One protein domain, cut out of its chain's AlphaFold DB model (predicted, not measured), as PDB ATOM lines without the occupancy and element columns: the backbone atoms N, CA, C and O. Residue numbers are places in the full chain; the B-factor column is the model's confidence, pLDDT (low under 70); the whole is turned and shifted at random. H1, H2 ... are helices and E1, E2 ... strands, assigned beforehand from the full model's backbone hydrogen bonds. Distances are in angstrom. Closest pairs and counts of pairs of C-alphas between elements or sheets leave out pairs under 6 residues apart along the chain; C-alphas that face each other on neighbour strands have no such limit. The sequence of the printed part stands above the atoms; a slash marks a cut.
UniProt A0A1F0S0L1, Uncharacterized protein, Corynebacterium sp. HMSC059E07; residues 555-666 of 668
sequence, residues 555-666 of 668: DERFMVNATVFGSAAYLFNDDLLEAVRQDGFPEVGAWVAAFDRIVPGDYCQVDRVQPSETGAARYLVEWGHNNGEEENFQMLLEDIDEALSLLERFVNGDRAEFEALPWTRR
ATOM      1  N   ASP A 555     -31.226 -38.315  30.689       79.94
ATOM      2  CA  ASP A 555     -32.070 -37.246  30.145       79.94
ATOM      3  C   ASP A 555     -32.469 -36.181  31.179       79.94
ATOM      4  O   ASP A 555     -32.921 -35.100  30.807       79.94
ATOM      5  N   GLU A 556     -32.255 -36.446  32.467       82.38
ATOM      6  CA  GLU A 556     -32.433 -35.490  33.555       82.38
ATOM      7  C   GLU A 556     -31.110 -34.983  34.145       82.38
ATOM      8  O   GLU A 556     -31.138 -34.267  35.150       82.38
ATOM      9  N   ARG A 557     -29.962 -35.352  33.558       84.94
ATOM     10  CA  ARG A 557     -28.626 -35.070  34.101       84.94
ATOM     11  C   ARG A 557     -28.357 -33.584  34.287       84.94
ATOM     12  O   ARG A 557     -27.830 -33.196  35.324       84.94
ATOM     13  N   PHE A 558     -28.695 -32.755  33.305       88.50
ATOM     14  CA  PHE A 558     -28.343 -31.339  33.329       88.50
ATOM     15  C   PHE A 558     -29.534 -30.459  33.685       88.50
ATOM     16  O   PHE A 558     -30.640 -30.631  33.166       88.50
ATOM     17  N   MET A 559     -29.289 -29.470  34.542       87.62
ATOM     18  CA  MET A 559     -30.246 -28.413  34.858       87.62
ATOM     19  C   MET A 559     -29.726 -27.057  34.411       87.62
ATOM     20  O   MET A 559     -28.557 -26.751  34.604       87.62
ATOM     21  N   VAL A 560     -30.607 -26.231  33.852       86.12
ATOM     22  CA  VAL A 560     -30.320 -24.859  33.434       86.12
ATOM     23  C   VAL A 560     -31.001 -23.880  34.366       86.12
ATOM     24  O   VAL A 560     -32.170 -24.039  34.719       86.12
ATOM     25  N   ASN A 561     -30.281 -22.828  34.719       82.44
ATOM     26  CA  ASN A 561     -30.811 -21.667  35.406       82.44
ATOM     27  C   ASN A 561     -30.390 -20.402  34.661       82.44
ATOM     28  O   ASN A 561     -29.280 -20.340  34.142       82.44
ATOM     29  N   ALA A 562     -31.256 -19.396  34.601       80.50
ATOM     30  CA  ALA A 562     -30.916 -18.115  34.005       80.50
ATOM     31  C   ALA A 562     -31.668 -16.974  34.679       80.50
ATOM     32  O   ALA A 562     -32.798 -17.128  35.149       80.50
ATOM     33  N   THR A 563     -31.074 -15.790  34.609       73.62
ATOM     34  CA  THR A 563     -31.711 -14.530  35.015       73.62
ATOM     35  C   THR A 563     -33.039 -14.277  34.291       73.62
ATOM     36  O   THR A 563     -34.008 -13.863  34.926       73.62
ATOM     37  N   VAL A 564     -33.143 -14.625  33.002       68.56
ATOM     38  CA  VAL A 564     -34.382 -14.483  32.206       68.56
ATOM     39  C   VAL A 564     -35.518 -15.421  32.640       68.56
ATOM     40  O   VAL A 564     -36.677 -15.152  32.334       68.56
ATOM     41  N   PHE A 565     -35.220 -16.484  33.395       65.19
ATOM     42  CA  PHE A 565     -36.220 -17.434  33.900       65.19
ATOM     43  C   PHE A 565     -36.624 -17.192  35.362       65.19
ATOM     44  O   PHE A 565     -37.328 -18.009  35.951       65.19
ATOM     45  N   GLY A 566     -36.191 -16.082  35.972       53.34
ATOM     46  CA  GLY A 566     -36.555 -15.753  37.353       53.34
ATOM     47  C   GLY A 566     -35.943 -16.694  38.396       53.34
ATOM     48  O   GLY A 566     -36.617 -17.074  39.348       53.34
ATOM     49  N   SER A 567     -34.675 -17.082  38.221       51.00
ATOM     50  CA  SER A 567     -33.886 -17.914  39.154       51.00
ATOM     51  C   SER A 567     -34.366 -19.358  39.362       51.00
ATOM     52  O   SER A 567     -33.696 -20.118  40.076       51.00
ATOM     53  N   ALA A 568     -35.468 -19.771  38.732       55.91
ATOM     54  CA  ALA A 568     -35.924 -21.154  38.722       55.91
ATOM     55  C   ALA A 568     -34.981 -22.029  37.880       55.91
ATOM     56  O   ALA A 568     -34.518 -21.628  36.812       55.91
ATOM     57  N   ALA A 569     -34.675 -23.224  38.385       70.88
ATOM     58  CA  ALA A 569     -33.858 -24.193  37.674       70.88
ATOM     59  C   ALA A 569     -34.758 -25.199  36.942       70.88
ATOM     60  O   ALA A 569     -35.698 -25.743  37.523       70.88
ATOM     61  N   TYR A 570     -34.467 -25.443  35.668       79.50
ATOM     62  CA  TYR A 570     -35.230 -26.319  34.783       79.50
ATOM     63  C   TYR A 570     -34.346 -27.450  34.281       79.50
ATOM     64  O   TYR A 570     -33.138 -27.276  34.160       79.50
ATOM     65  N   LEU A 571     -34.932 -28.599  33.946       85.25
ATOM     66  CA  LEU A 571     -34.209 -29.611  33.175       85.25
ATOM     67  C   LEU A 571     -33.750 -29.006  31.846       85.25
ATOM     68  O   LEU A 571     -34.515 -28.280  31.203       85.25
ATOM     69  N   PHE A 572     -32.509 -29.293  31.458       85.06
ATOM     70  CA  PHE A 572     -31.945 -28.790  30.215       85.06
ATOM     71  C   PHE A 572     -32.801 -29.227  29.025       85.06
ATOM     72  O   PHE A 572     -33.154 -30.396  28.875       85.06
ATOM     73  N   ASN A 573     -33.102 -28.275  28.149       83.75
ATOM     74  CA  ASN A 573     -33.600 -28.541  26.812       83.75
ATOM     75  C   ASN A 573     -33.104 -27.437  25.866       83.75
ATOM     76  O   ASN A 573     -32.806 -26.321  26.302       83.75
ATOM     77  N   ASP A 574     -33.028 -27.744  24.574       82.50
ATOM     78  CA  ASP A 574     -32.515 -26.797  23.575       82.50
ATOM     79  C   ASP A 574     -33.415 -25.551  23.432       82.50
ATOM     80  O   ASP A 574     -32.925 -24.458  23.146       82.50
ATOM     81  N   ASP A 575     -34.723 -25.686  23.694       83.12
ATOM     82  CA  ASP A 575     -35.694 -24.586  23.620       83.12
ATOM     83  C   ASP A 575     -35.407 -23.484  24.662       83.12
ATOM     84  O   ASP A 575     -35.644 -22.306  24.395       83.12
ATOM     85  N   LEU A 576     -34.866 -23.840  25.834       81.25
ATOM     86  CA  LEU A 576     -34.470 -22.892  26.878       81.25
ATOM     87  C   LEU A 576     -33.293 -22.036  26.410       81.25
ATOM     88  O   LEU A 576     -33.340 -20.816  26.538       81.25
ATOM     89  N   LEU A 577     -32.254 -22.638  25.826       82.75
ATOM     90  CA  LEU A 577     -31.126 -21.868  25.291       82.75
ATOM     91  C   LEU A 577     -31.550 -20.974  24.130       82.75
ATOM     92  O   LEU A 577     -31.085 -19.840  24.030       82.75
ATOM     93  N   GLU A 578     -32.461 -21.449  23.284       84.19
ATOM     94  CA  GLU A 578     -33.014 -20.642  22.201       84.19
ATOM     95  C   GLU A 578     -33.831 -19.452  22.731       84.19
ATOM     96  O   GLU A 578     -33.748 -18.356  22.177       84.19
ATOM     97  N   ALA A 579     -34.551 -19.618  23.844       81.69
ATOM     98  CA  ALA A 579     -35.208 -18.507  24.530       81.69
ATOM     99  C   ALA A 579     -34.187 -17.481  25.056       81.69
ATOM    100  O   ALA A 579     -34.348 -16.285  24.810       81.69
ATOM    101  N   VAL A 580     -33.085 -17.928  25.679       81.56
ATOM    102  CA  VAL A 580     -31.993 -17.026  26.105       81.56
ATOM    103  C   VAL A 580     -31.358 -16.309  24.906       81.56
ATOM    104  O   VAL A 580     -31.053 -15.123  25.007       81.56
ATOM    105  N   ARG A 581     -31.188 -16.977  23.755       85.12
ATOM    106  CA  ARG A 581     -30.683 -16.344  22.519       85.12
ATOM    107  C   ARG A 581     -31.617 -15.251  22.007       85.12
ATOM    108  O   ARG A 581     -31.149 -14.192  21.593       85.12
ATOM    109  N   GLN A 582     -32.925 -15.503  22.017       82.31
ATOM    110  CA  GLN A 582     -33.929 -14.570  21.502       82.31
ATOM    111  C   GLN A 582     -34.102 -13.342  22.397       82.31
ATOM    112  O   GLN A 582     -34.175 -12.221  21.887       82.31
ATOM    113  N   ASP A 583     -34.144 -13.553  23.711       77.69
ATOM    114  CA  ASP A 583     -34.321 -12.480  24.689       77.69
ATOM    115  C   ASP A 583     -33.003 -11.735  24.963       77.69
ATOM    116  O   ASP A 583     -32.998 -10.540  25.279       77.69
ATOM    117  N   GLY A 584     -31.876 -12.425  24.776       77.00
ATOM    118  CA  GLY A 584     -30.537 -11.951  25.090       77.00
ATOM    119  C   GLY A 584     -30.321 -11.757  26.591       77.00
ATOM    120  O   GLY A 584     -31.181 -12.011  27.430       77.00
ATOM    121  N   PHE A 585     -29.141 -11.251  26.946       81.06
ATOM    122  CA  PHE A 585     -28.882 -10.784  28.306       81.06
ATOM    123  C   PHE A 585     -29.261  -9.308  28.403       81.06
ATOM    124  O   PHE A 585     -28.595  -8.499  27.754       81.06
ATOM    125  N   PRO A 586     -30.291  -8.919  29.175       69.69
ATOM    126  CA  PRO A 586     -30.818  -7.552  29.170       69.69
ATOM    127  C   PRO A 586     -29.822  -6.517  29.719       69.69
ATOM    128  O   PRO A 586     -29.743  -5.402  29.199       69.69
ATOM    129  N   GLU A 587     -28.983  -6.903  30.682       79.94
ATOM    130  CA  GLU A 587     -28.061  -6.007  31.391       79.94
ATOM    131  C   GLU A 587     -26.733  -6.682  31.764       79.94
ATOM    132  O   GLU A 587     -26.587  -7.900  31.670       79.94
ATOM    133  N   VAL A 588     -25.733  -5.878  32.136       77.50
ATOM    134  CA  VAL A 588     -24.467  -6.392  32.684       77.50
ATOM    135  C   VAL A 588     -24.764  -7.070  34.021       77.50
ATOM    136  O   VAL A 588     -25.450  -6.491  34.852       77.50
ATOM    137  N   GLY A 589     -24.252  -8.283  34.215       67.50
ATOM    138  CA  GLY A 589     -24.575  -9.145  35.352       67.50
ATOM    139  C   GLY A 589     -25.690 -10.155  35.074       67.50
ATOM    140  O   GLY A 589     -25.886 -11.059  35.880       67.50
ATOM    141  N   ALA A 590     -26.393 -10.062  33.939       78.50
ATOM    142  CA  ALA A 590     -27.315 -11.114  33.524       78.50
ATOM    143  C   ALA A 590     -26.548 -12.370  33.077       78.50
ATOM    144  O   ALA A 590     -25.565 -12.270  32.337       78.50
ATOM    145  N   TRP A 591     -27.019 -13.538  33.516       86.62
ATOM    146  CA  TRP A 591     -26.330 -14.815  33.327       86.62
ATOM    147  C   TRP A 591     -27.272 -15.984  33.012       86.62
ATOM    148  O   TRP A 591     -28.487 -15.909  33.247       86.62
ATOM    149  N   VAL A 592     -26.680 -17.065  32.495       88.06
ATOM    150  CA  VAL A 592     -27.252 -18.416  32.354       88.06
ATOM    151  C   VAL A 592     -26.192 -19.449  32.728       88.06
ATOM    152  O   VAL A 592     -25.030 -19.292  32.366       88.06
ATOM    153  N   ALA A 593     -26.583 -20.501  33.438       89.38
ATOM    154  CA  ALA A 593     -25.698 -21.576  33.857       89.38
ATOM    155  C   ALA A 593     -26.359 -22.941  33.668       89.38
ATOM    156  O   ALA A 593     -27.563 -23.089  33.888       89.38
ATOM    157  N   ALA A 594     -25.561 -23.932  33.280       89.44
ATOM    158  CA  ALA A 594     -25.914 -25.342  33.302       89.44
ATOM    159  C   ALA A 594     -25.130 -26.058  34.406       89.44
ATOM    160  O   ALA A 594     -23.935 -25.816  34.562       89.44
ATOM    161  N   PHE A 595     -25.799 -26.953  35.129       87.06
ATOM    162  CA  PHE A 595     -25.254 -27.738  36.237       87.06
ATOM    163  C   PHE A 595     -25.424 -29.230  35.958       87.06
ATOM    164  O   PHE A 595     -26.498 -29.649  35.517       87.06
ATOM    165  N   ASP A 596     -24.394 -30.025  36.241       85.19
ATOM    166  CA  ASP A 596     -24.444 -31.487  36.159       85.19
ATOM    167  C   ASP A 596     -24.953 -32.080  37.488       85.19
ATOM    168  O   ASP A 596     -24.382 -31.850  38.554       85.19
ATOM    169  N   ARG A 597     -26.051 -32.841  37.447       76.31
ATOM    170  CA  ARG A 597     -26.622 -33.516  38.625       76.31
ATOM    171  C   ARG A 597     -25.986 -34.874  38.908       76.31
ATOM    172  O   ARG A 597     -26.112 -35.363  40.026       76.31
ATOM    173  N   ILE A 598     -25.355 -35.495  37.910       76.69
ATOM    174  CA  ILE A 598     -24.636 -36.766  38.077       76.69
ATOM    175  C   ILE A 598     -23.228 -36.502  38.619       76.69
ATOM    176  O   ILE A 598     -22.715 -37.307  39.394       76.69
ATOM    177  N   VAL A 599     -22.630 -35.362  38.259       74.31
ATOM    178  CA  VAL A 599     -21.355 -34.880  38.812       74.31
ATOM    179  C   VAL A 599     -21.593 -33.568  39.575       74.31
ATOM    180  O   VAL A 599     -21.383 -32.490  39.019       74.31
ATOM    181  N   PRO A 600     -22.062 -33.617  40.839       66.06
ATOM    182  CA  PRO A 600     -22.428 -32.419  41.588       66.06
ATOM    183  C   PRO A 600     -21.311 -31.369  41.636       66.06
ATOM    184  O   PRO A 600     -20.170 -31.668  41.982       66.06
ATOM    185  N   GLY A 601     -21.665 -30.123  41.312       64.25
ATOM    186  CA  GLY A 601     -20.746 -28.983  41.297       64.25
ATOM    187  C   GLY A 601     -20.039 -28.747  39.958       64.25
ATOM    188  O   GLY A 601     -19.429 -27.693  39.799       64.25
ATOM    189  N   ASP A 602     -20.140 -29.652  38.980       82.94
ATOM    190  CA  ASP A 602     -19.767 -29.329  37.598       82.94
ATOM    191  C   ASP A 602     -20.753 -28.302  37.030       82.94
ATOM    192  O   ASP A 602     -21.973 -28.508  37.042       82.94
ATOM    193  N   TYR A 603     -20.223 -27.190  36.520       88.62
ATOM    194  CA  TYR A 603     -21.035 -26.128  35.936       88.62
ATOM    195  C   TYR A 603     -20.373 -25.482  34.721       88.62
ATOM    196  O   TYR A 603     -19.150 -25.467  34.578       88.62
ATOM    197  N   CYS A 604     -21.206 -24.893  33.869       91.88
ATOM    198  CA  CYS A 604     -20.801 -23.966  32.822       91.88
ATOM    199  C   CYS A 604     -21.761 -22.776  32.826       91.88
ATOM    200  O   CYS A 604     -22.973 -22.956  32.718       91.88
ATOM    201  N   GLN A 605     -21.224 -21.572  32.966       91.75
ATOM    202  CA  GLN A 605     -21.948 -20.321  33.105       91.75
ATOM    203  C   GLN A 605     -21.503 -19.318  32.044       91.75
ATOM    204  O   GLN A 605     -20.333 -19.237  31.684       91.75
ATOM    205  N   VAL A 606     -22.458 -18.536  31.554       91.81
ATOM    206  CA  VAL A 606     -22.230 -17.401  30.668       91.81
ATOM    207  C   VAL A 606     -22.785 -16.151  31.334       91.81
ATOM    208  O   VAL A 606     -23.988 -16.066  31.577       91.81
ATOM    209  N   ASP A 607     -21.921 -15.171  31.570       88.50
ATOM    210  CA  ASP A 607     -22.248 -13.874  32.156       88.50
ATOM    211  C   ASP A 607     -22.086 -12.753  31.133       88.50
ATOM    212  O   ASP A 607     -21.053 -12.642  30.466       88.50
ATOM    213  N   ARG A 608     -23.051 -11.833  31.058       86.12
ATOM    214  CA  ARG A 608     -22.836 -10.548  30.387       86.12
ATOM    215  C   ARG A 608     -21.978  -9.654  31.275       86.12
ATOM    216  O   ARG A 608     -22.408  -9.240  32.347       86.12
ATOM    217  N   VAL A 609     -20.788  -9.295  30.806       84.00
ATOM    218  CA  VAL A 609     -19.845  -8.438  31.545       84.00
ATOM    219  C   VAL A 609     -19.749  -7.046  30.923       84.00
ATOM    220  O   VAL A 609     -20.425  -6.737  29.937       84.00
ATOM    221  N   GLN A 610     -18.932  -6.174  31.523       81.19
ATOM    222  CA  GLN A 610     -18.744  -4.825  31.002       81.19
ATOM    223  C   GLN A 610     -18.296  -4.850  29.528       81.19
ATOM    224  O   GLN A 610     -17.429  -5.655  29.163       81.19
ATOM    225  N   PRO A 611     -18.860  -3.963  28.682       79.62
ATOM    226  CA  PRO A 611     -18.438  -3.821  27.298       79.62
ATOM    227  C   PRO A 611     -16.933  -3.565  27.182       79.62
ATOM    228  O   PRO A 611     -16.305  -3.016  28.085       79.62
ATOM    229  N   SER A 612     -16.345  -3.935  26.047       77.38
ATOM    230  CA  SER A 612     -14.947  -3.613  25.757       77.38
ATOM    231  C   SER A 612     -14.724  -2.096  25.695       77.38
ATOM    232  O   SER A 612     -15.666  -1.312  25.565       77.38
ATOM    233  N   GLU A 613     -13.461  -1.659  25.698       74.25
ATOM    234  CA  GLU A 613     -13.105  -0.241  25.512       74.25
ATOM    235  C   GLU A 613     -13.648   0.349  24.193       74.25
ATOM    236  O   GLU A 613     -13.776   1.564  24.053       74.25
ATOM    237  N   THR A 614     -13.991  -0.505  23.221       77.81
ATOM    238  CA  THR A 614     -14.605  -0.116  21.944       77.81
ATOM    239  C   THR A 614     -16.136  -0.047  22.000       77.81
ATOM    240  O   THR A 614     -16.762   0.337  21.011       77.81
ATOM    241  N   GLY A 615     -16.745  -0.381  23.142       74.25
ATOM    242  CA  GLY A 615     -18.191  -0.396  23.369       74.25
ATOM    243  C   GLY A 615     -18.897  -1.667  22.887       74.25
ATOM    244  O   GLY A 615     -20.128  -1.705  22.901       74.25
ATOM    245  N   ALA A 616     -18.158  -2.694  22.453       80.69
ATOM    246  CA  ALA A 616     -18.742  -3.975  22.060       80.69
ATOM    247  C   ALA A 616     -19.196  -4.761  23.297       80.69
ATOM    248  O   ALA A 616     -18.520  -4.740  24.328       80.69
ATOM    249  N   ALA A 617     -20.335  -5.453  23.202       79.56
ATOM    250  CA  ALA A 617     -20.783  -6.356  24.258       79.56
ATOM    251  C   ALA A 617     -19.732  -7.450  24.510       79.56
ATOM    252  O   ALA A 617     -19.014  -7.851  23.593       79.56
ATOM    253  N   ARG A 618     -19.628  -7.910  25.758       88.00
ATOM    254  CA  ARG A 618     -18.721  -8.990  26.151       88.00
ATOM    255  C   ARG A 618     -19.438  -9.991  27.036       88.00
ATOM    256  O   ARG A 618     -20.281  -9.617  27.854       88.00
ATOM    257  N   TYR A 619     -19.031 -11.240  26.890       88.62
ATOM    258  CA  TYR A 619     -19.554 -12.376  27.621       88.62
ATOM    259  C   TYR A 619     -18.388 -13.139  28.235       88.62
ATOM    260  O   TYR A 619     -17.411 -13.451  27.552       88.62
ATOM    261  N   LEU A 620     -18.469 -13.386  29.534       89.00
ATOM    262  CA  LEU A 620     -17.536 -14.232  30.254       89.00
ATOM    263  C   LEU A 620     -18.162 -15.617  30.334       89.00
ATOM    264  O   LEU A 620     -19.234 -15.774  30.906       89.00
ATOM    265  N   VAL A 621     -17.519 -16.594  29.709       91.81
ATOM    266  CA  VAL A 621     -17.877 -17.999  29.861       91.81
ATOM    267  C   VAL A 621     -16.947 -18.591  30.892       91.81
ATOM    268  O   VAL A 621     -15.728 -18.563  30.710       91.81
ATOM    269  N   GLU A 622     -17.521 -19.116  31.958       90.38
ATOM    270  CA  GLU A 622     -16.805 -19.836  32.993       90.38
ATOM    271  C   GLU A 622     -17.296 -21.272  33.017       90.38
ATOM    272  O   GLU A 622     -18.493 -21.521  32.954       90.38
ATOM    273  N   TRP A 623     -16.394 -22.231  33.133       90.12
ATOM    274  CA  TRP A 623     -16.780 -23.567  33.553       90.12
ATOM    275  C   TRP A 623     -15.827 -24.033  34.628       90.12
ATOM    276  O   TRP A 623     -14.676 -23.585  34.717       90.12
ATOM    277  N   GLY A 624     -16.323 -24.920  35.466       81.75
ATOM    278  CA  GLY A 624     -15.524 -25.411  36.555       81.75
ATOM    279  C   GLY A 624     -16.071 -26.677  37.154       81.75
ATOM    280  O   GLY A 624     -17.256 -26.990  37.027       81.75
ATOM    281  N   HIS A 625     -15.164 -27.370  37.824       70.38
ATOM    282  CA  HIS A 625     -15.492 -28.488  38.682       70.38
ATOM    283  C   HIS A 625     -15.715 -27.982  40.104       70.38
ATOM    284  O   HIS A 625     -15.013 -27.072  40.560       70.38
ATOM    285  N   ASN A 626     -16.694 -28.563  40.800       61.84
ATOM    286  CA  ASN A 626     -17.021 -28.233  42.189       61.84
ATOM    287  C   ASN A 626     -17.216 -26.717  42.424       61.84
ATOM    288  O   ASN A 626     -16.527 -26.094  43.232       61.84
ATOM    289  N   ASN A 627     -18.115 -26.092  41.659       63.91
ATOM    290  CA  ASN A 627     -18.428 -24.660  41.716       63.91
ATOM    291  C   ASN A 627     -17.196 -23.742  41.556       63.91
ATOM    292  O   ASN A 627     -17.210 -22.591  41.989       63.91
ATOM    293  N   GLY A 628     -16.126 -24.242  40.929       62.94
ATOM    294  CA  GLY A 628     -14.927 -23.470  40.619       62.94
ATOM    295  C   GLY A 628     -13.827 -23.550  41.678       62.94
ATOM    296  O   GLY A 628     -12.822 -22.854  41.532       62.94
ATOM    297  N   GLU A 629     -13.989 -24.372  42.723       60.34
ATOM    298  CA  GLU A 629     -12.997 -24.521  43.801       60.34
ATOM    299  C   GLU A 629     -11.720 -25.248  43.334       60.34
ATOM    300  O   GLU A 629     -10.617 -24.848  43.701       60.34
ATOM    301  N   GLU A 630     -11.841 -26.308  42.524       62.84
ATOM    302  CA  GLU A 630     -10.680 -27.078  42.030       62.84
ATOM    303  C   GLU A 630     -10.182 -26.572  40.680       62.84
ATOM    304  O   GLU A 630      -8.983 -26.410  40.413       62.84
ATOM    305  N   GLU A 631     -11.144 -26.332  39.804       70.94
ATOM    306  CA  GLU A 631     -10.917 -25.945  38.435       70.94
ATOM    307  C   GLU A 631     -11.902 -24.847  38.104       70.94
ATOM    308  O   GLU A 631     -13.110 -25.048  38.139       70.94
ATOM    309  N   ASN A 632     -11.372 -23.675  37.787       80.19
ATOM    310  CA  ASN A 632     -12.143 -22.593  37.212       80.19
ATOM    311  C   ASN A 632     -11.421 -22.142  35.951       80.19
ATOM    312  O   ASN A 632     -10.242 -21.758  35.974       80.19
ATOM    313  N   PHE A 633     -12.136 -22.245  34.847       86.56
ATOM    314  CA  PHE A 633     -11.659 -21.974  33.512       86.56
ATOM    315  C   PHE A 633     -12.530 -20.905  32.892       86.56
ATOM    316  O   PHE A 633     -13.752 -20.985  32.942       86.56
ATOM    317  N   GLN A 634     -11.893 -19.908  32.291       89.69
ATOM    318  CA  GLN A 634     -12.596 -18.745  31.777       89.69
ATOM    319  C   GLN A 634     -12.225 -18.433  30.338       89.69
ATOM    320  O   GLN A 634     -11.076 -18.610  29.912       89.69
ATOM    321  N   MET A 635     -13.200 -17.914  29.603       90.38
ATOM    322  CA  MET A 635     -13.042 -17.403  28.252       90.38
ATOM    323  C   MET A 635     -13.886 -16.142  28.074       90.38
ATOM    324  O   MET A 635     -15.061 -16.113  28.420       90.38
ATOM    325  N   LEU A 636     -13.282 -15.088  27.527       89.62
ATOM    326  CA  LEU A 636     -13.976 -13.846  27.192       89.62
ATOM    327  C   LEU A 636     -14.299 -13.826  25.702       89.62
ATOM    328  O   LEU A 636     -13.389 -13.908  24.877       89.62
ATOM    329  N   LEU A 637     -15.576 -13.655  25.378       90.25
ATOM    330  CA  LEU A 637     -16.106 -13.633  24.017       90.25
ATOM    331  C   LEU A 637     -16.866 -12.327  23.756       90.25
ATOM    332  O   LEU A 637     -17.346 -11.677  24.684       90.25
ATOM    333  N   GLU A 638     -16.956 -11.921  22.490       88.31
ATOM    334  CA  GLU A 638     -17.720 -10.734  22.057       88.31
ATOM    335  C   GLU A 638     -19.037 -11.110  21.351       88.31
ATOM    336  O   GLU A 638     -19.838 -10.234  21.026       88.31
ATOM    337  N   ASP A 639     -19.278 -12.409  21.142       88.25
ATOM    338  CA  ASP A 639     -20.471 -12.963  20.501       88.25
ATOM    339  C   ASP A 639     -21.254 -13.843  21.491       88.25
ATOM    340  O   ASP A 639     -20.702 -14.763  22.100       88.25
ATOM    341  N   ILE A 640     -22.545 -13.540  21.658       87.94
ATOM    342  CA  ILE A 640     -23.448 -14.282  22.543       87.94
ATOM    343  C   ILE A 640     -23.725 -15.686  22.011       87.94
ATOM    344  O   ILE A 640     -23.832 -16.620  22.802       87.94
ATOM    345  N   ASP A 641     -23.794 -15.858  20.689       89.94
ATOM    346  CA  ASP A 641     -24.063 -17.160  20.085       89.94
ATOM    347  C   ASP A 641     -22.874 -18.097  20.309       89.94
ATOM    348  O   ASP A 641     -23.050 -19.267  20.652       89.94
ATOM    349  N   GLU A 642     -21.654 -17.565  20.197       91.38
ATOM    350  CA  GLU A 642     -20.433 -18.303  20.508       91.38
ATOM    351  C   GLU A 642     -20.382 -18.674  21.996       91.38
ATOM    352  O   GLU A 642     -20.124 -19.832  22.326       91.38
ATOM    353  N   ALA A 643     -20.718 -17.739  22.890       90.50
ATOM    354  CA  ALA A 643     -20.735 -17.983  24.329       90.50
ATOM    355  C   ALA A 643     -21.767 -19.046  24.744       90.50
ATOM    356  O   ALA A 643     -21.430 -19.994  25.453       90.50
ATOM    357  N   LEU A 644     -23.002 -18.954  24.248       91.75
ATOM    358  CA  LEU A 644     -24.049 -19.942  24.520       91.75
ATOM    359  C   LEU A 644     -23.755 -21.299  23.870       91.75
ATOM    360  O   LEU A 644     -24.133 -22.331  24.423       91.75
ATOM    361  N   SER A 645     -23.036 -21.332  22.741       90.94
ATOM    362  CA  SER A 645     -22.597 -22.595  22.136       90.94
ATOM    363  C   SER A 645     -21.625 -23.376  23.026       90.94
ATOM    364  O   SER A 645     -21.571 -24.601  22.940       90.94
ATOM    365  N   LEU A 646     -20.870 -22.700  23.901       91.81
ATOM    366  CA  LEU A 646     -19.999 -23.366  24.871       91.81
ATOM    367  C   LEU A 646     -20.809 -24.037  25.985       91.81
ATOM    368  O   LEU A 646     -20.508 -25.170  26.343       91.81
ATOM    369  N   LEU A 647     -21.876 -23.400  26.466       91.06
ATOM    370  CA  LEU A 647     -22.793 -24.019  27.426       91.06
ATOM    371  C   LEU A 647     -23.529 -25.218  26.802       91.06
ATOM    372  O   LEU A 647     -23.612 -26.279  27.415       91.06
ATOM    373  N   GLU A 648     -23.969 -25.106  25.547       90.00
ATOM    374  CA  GLU A 648     -24.551 -26.235  24.806       90.00
ATOM    375  C   GLU A 648     -23.552 -27.392  24.641       90.00
ATOM    376  O   GLU A 648     -23.911 -28.551  24.832       90.00
ATOM    377  N   ARG A 649     -22.278 -27.102  24.343       90.38
ATOM    378  CA  ARG A 649     -21.219 -28.125  24.254       90.38
ATOM    379  C   ARG A 649     -20.890 -28.771  25.593       90.38
ATOM    380  O   ARG A 649     -20.528 -29.938  25.597       90.38
ATOM    381  N   PHE A 650     -21.002 -28.042  26.697       90.62
ATOM    382  CA  PHE A 650     -20.826 -28.616  28.028       90.62
ATOM    383  C   PHE A 650     -21.891 -29.685  28.321       90.62
ATOM    384  O   PHE A 650     -21.571 -30.731  28.876       90.62
ATOM    385  N   VAL A 651     -23.134 -29.450  27.890       89.44
ATOM    386  CA  VAL A 651     -24.265 -30.357  28.136       89.44
ATOM    387  C   VAL A 651     -24.356 -31.493  27.109       89.44
ATOM    388  O   VAL A 651     -24.519 -32.655  27.472       89.44
ATOM    389  N   ASN A 652     -24.246 -31.167  25.821       85.75
ATOM    390  CA  ASN A 652     -24.504 -32.090  24.709       85.75
ATOM    391  C   ASN A 652     -23.225 -32.609  24.024       85.75
ATOM    392  O   ASN A 652     -23.300 -33.481  23.154       85.75
ATOM    393  N   GLY A 653     -22.064 -32.022  24.321       79.69
ATOM    394  CA  GLY A 653     -20.810 -32.273  23.612       79.69
ATOM    395  C   GLY A 653     -19.932 -33.348  24.246       79.69
ATOM    396  O   GLY A 653     -20.218 -33.905  25.302       79.69
ATOM    397  N   ASP A 654     -18.821 -33.643  23.571       80.75
ATOM    398  CA  ASP A 654     -17.775 -34.491  24.133       80.75
ATOM    399  C   ASP A 654     -16.948 -33.689  25.149       80.75
ATOM    400  O   ASP A 654     -16.395 -32.631  24.828       80.75
ATOM    401  N   ARG A 655     -16.851 -34.200  26.381       79.31
ATOM    402  CA  ARG A 655     -16.141 -33.528  27.478       79.31
ATOM    403  C   ARG A 655     -14.669 -33.271  27.150       79.31
ATOM    404  O   ARG A 655     -14.176 -32.186  27.433       79.31
ATOM    405  N   ALA A 656     -13.978 -34.211  26.504       77.75
ATOM    406  CA  ALA A 656     -12.568 -34.033  26.168       77.75
ATOM    407  C   ALA A 656     -12.372 -32.966  25.076       77.75
ATOM    408  O   ALA A 656     -11.376 -32.241  25.091       77.75
ATOM    409  N   GLU A 657     -13.319 -32.837  24.141       85.31
ATOM    410  CA  GLU A 657     -13.312 -31.747  23.157       85.31
ATOM    411  C   GLU A 657     -13.589 -30.382  23.800       85.31
ATOM    412  O   GLU A 657     -12.968 -29.389  23.414       85.31
ATOM    413  N   PHE A 658     -14.490 -30.327  24.784       87.75
ATOM    414  CA  PHE A 658     -14.795 -29.109  25.533       87.75
ATOM    415  C   PHE A 658     -13.612 -28.652  26.402       87.75
ATOM    416  O   PHE A 658     -13.215 -27.486  26.349       87.75
ATOM    417  N   GLU A 659     -12.982 -29.574  27.132       83.12
ATOM    418  CA  GLU A 659     -11.801 -29.313  27.967       83.12
ATOM    419  C   GLU A 659     -10.576 -28.868  27.145       83.12
ATOM    420  O   GLU A 659      -9.737 -28.109  27.632       83.12
ATOM    421  N   ALA A 660     -10.475 -29.285  25.878       85.56
ATOM    422  CA  ALA A 660      -9.371 -28.928  24.983       85.56
ATOM    423  C   ALA A 660      -9.456 -27.507  24.385       85.56
ATOM    424  O   ALA A 660      -8.538 -27.086  23.669       85.56
ATOM    425  N   LEU A 661     -10.543 -26.769  24.631       89.12
ATOM    426  CA  LEU A 661     -10.691 -25.378  24.190       89.12
ATOM    427  C   LEU A 661      -9.672 -24.454  24.897       89.12
ATOM    428  O   LEU A 661      -9.122 -24.816  25.937       89.12
ATOM    429  N   PRO A 662      -9.364 -23.262  24.339       87.75
ATOM    430  CA  PRO A 662      -8.308 -22.376  24.845       87.75
ATOM    431  C   PRO A 662      -8.724 -21.618  26.118       87.75
ATOM    432  O   PRO A 662      -8.776 -20.387  26.146       87.75
ATOM    433  N   TRP A 663      -9.035 -22.359  27.174       87.75
ATOM    434  CA  TRP A 663      -9.430 -21.839  28.470       87.75
ATOM    435  C   TRP A 663      -8.282 -21.142  29.199       87.75
ATOM    436  O   TRP A 663      -7.123 -21.556  29.134       87.75
ATOM    437  N   THR A 664      -8.621 -20.108  29.967       85.81
ATOM    438  CA  THR A 664      -7.712 -19.492  30.938       85.81
ATOM    439  C   THR A 664      -8.011 -20.054  32.323       85.81
ATOM    440  O   THR A 664      -9.090 -19.814  32.855       85.81
ATOM    441  N   ARG A 665      -7.071 -20.798  32.915       80.50
ATOM    442  CA  ARG A 665      -7.210 -21.340  34.276       80.50
ATOM    443  C   ARG A 665      -7.020 -20.233  35.321       80.50
ATOM    444  O   ARG A 665      -6.079 -19.450  35.212       80.50
ATOM    445  N   ARG A 666      -7.902 -20.174  36.323       67.75
ATOM    446  CA  ARG A 666      -7.891 -19.178  37.415       67.75
ATOM    447  C   ARG A 666      -7.281 -19.679  38.727       67.75
ATOM    448  O   ARG A 666      -6.792 -18.853  39.493       67.75
TER     449      ARG A 666
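Overview. This is residues 555 to 666 of the 668 residues of an uncharacterized protein of Corynebacterium sp. HMSC059E07 (UniProt A0A1F0S0L1). A twisted wall of six antiparallel strands has helix H2 packed over one face, along E4 and E5, while H1 lies side by side with H2 and only grazes the sheet. After H2 the short H3 stands off the sheet, and residues 664 to 665 of the tail pair beside E6. The printed part has 112 residues, with three named helices and six named strands in the chain order E1 E2 H1 E3 E4 E5 E6 H2 H3; the sheet's order is E2 E1 E3 E4 E5 E6. The class is mixed, helices and strands, and the whole is compact, with a radius of gyration of the C-alphas of 13.3 A and spans of 41 by 30 by 22 A.

Arrangement. Begin with E1, residues 558 to 562, and the edge strand E2, residues 569 to 571, an antiparallel hairpin with N 560 and O 570 2.8 A apart. Next, H1, residues 574 to 583, only grazes the sheet with residues 576 to 580. At residues 591 to 596 find E3, antiparallel to E1, with N 561 and O 593 2.9 A apart. E2, H1 and E3 form a split strand-helix-strand unit, two strands running the same way with E1 between them, and its crossover is right-handed. E3, E4 at residues 603 to 609, E5 at residues 618 to 625 and edge strand E6 at residues 631 to 637 make a meander, each the antiparallel neighbour of the one before. Look for N 594 and O 604 at 2.8 A, N 605 and O 622 at 2.7 A, and N 621 and O 635 at 2.8 A, each pair within hydrogen-bond range. H2, residues 640 to 652, is on one face of the sheet, making two layers; its height over the sheet is 8.0 A, and it lies over E4 and, only just, with 3 C-alphas, over E5. It runs along the strands, at 5 degrees to E4 on the local plane, and the closest C-alphas, of Cys 604 and Leu 647, are 5.8 A apart. H1 and H2 touch at a shallow tilt of 15 degrees, opposite ways, with the closest C-alphas, of Arg 581 and Asp 641, 7.1 A apart. With its residues 646 to 650 alone, H2 only just touches H3, residues 655 to 659, with 3 pairs of C-alphas within 8 A, the closest those of Phe 650 and Phe 658 at 6.5 A. H3 is not on the sheet. Every O i to N i+4 pair is within hydrogen-bond range in H1 and H3, and 8 of 9 are in H2.

Along the chain. Find C-alpha 558 at (-28.343, -31.339, 33.329), where E1 begins its 13.5 A. H1 covers 14.5 A, E3 17.0 A, E4 18.3 A, E5 23.4 A and E6 19.7 A. H2 runs 18.0 A from C-alpha 640 at (-23.448, -14.282, 22.543), and H3 ends at C-alpha 659, (-11.801, -29.313, 27.967).

Size, cuts and confidence. The C-alphas of Asp 555 and Thr 614, the two farthest apart, are 41.8 A from each other. The printed part has no cut, and no link is long. The mean pLDDT of the printed part is 81.4; look for values under 70 at residues 564 to 568, 586, 589, 600 to 601, 626 to 630 and 666.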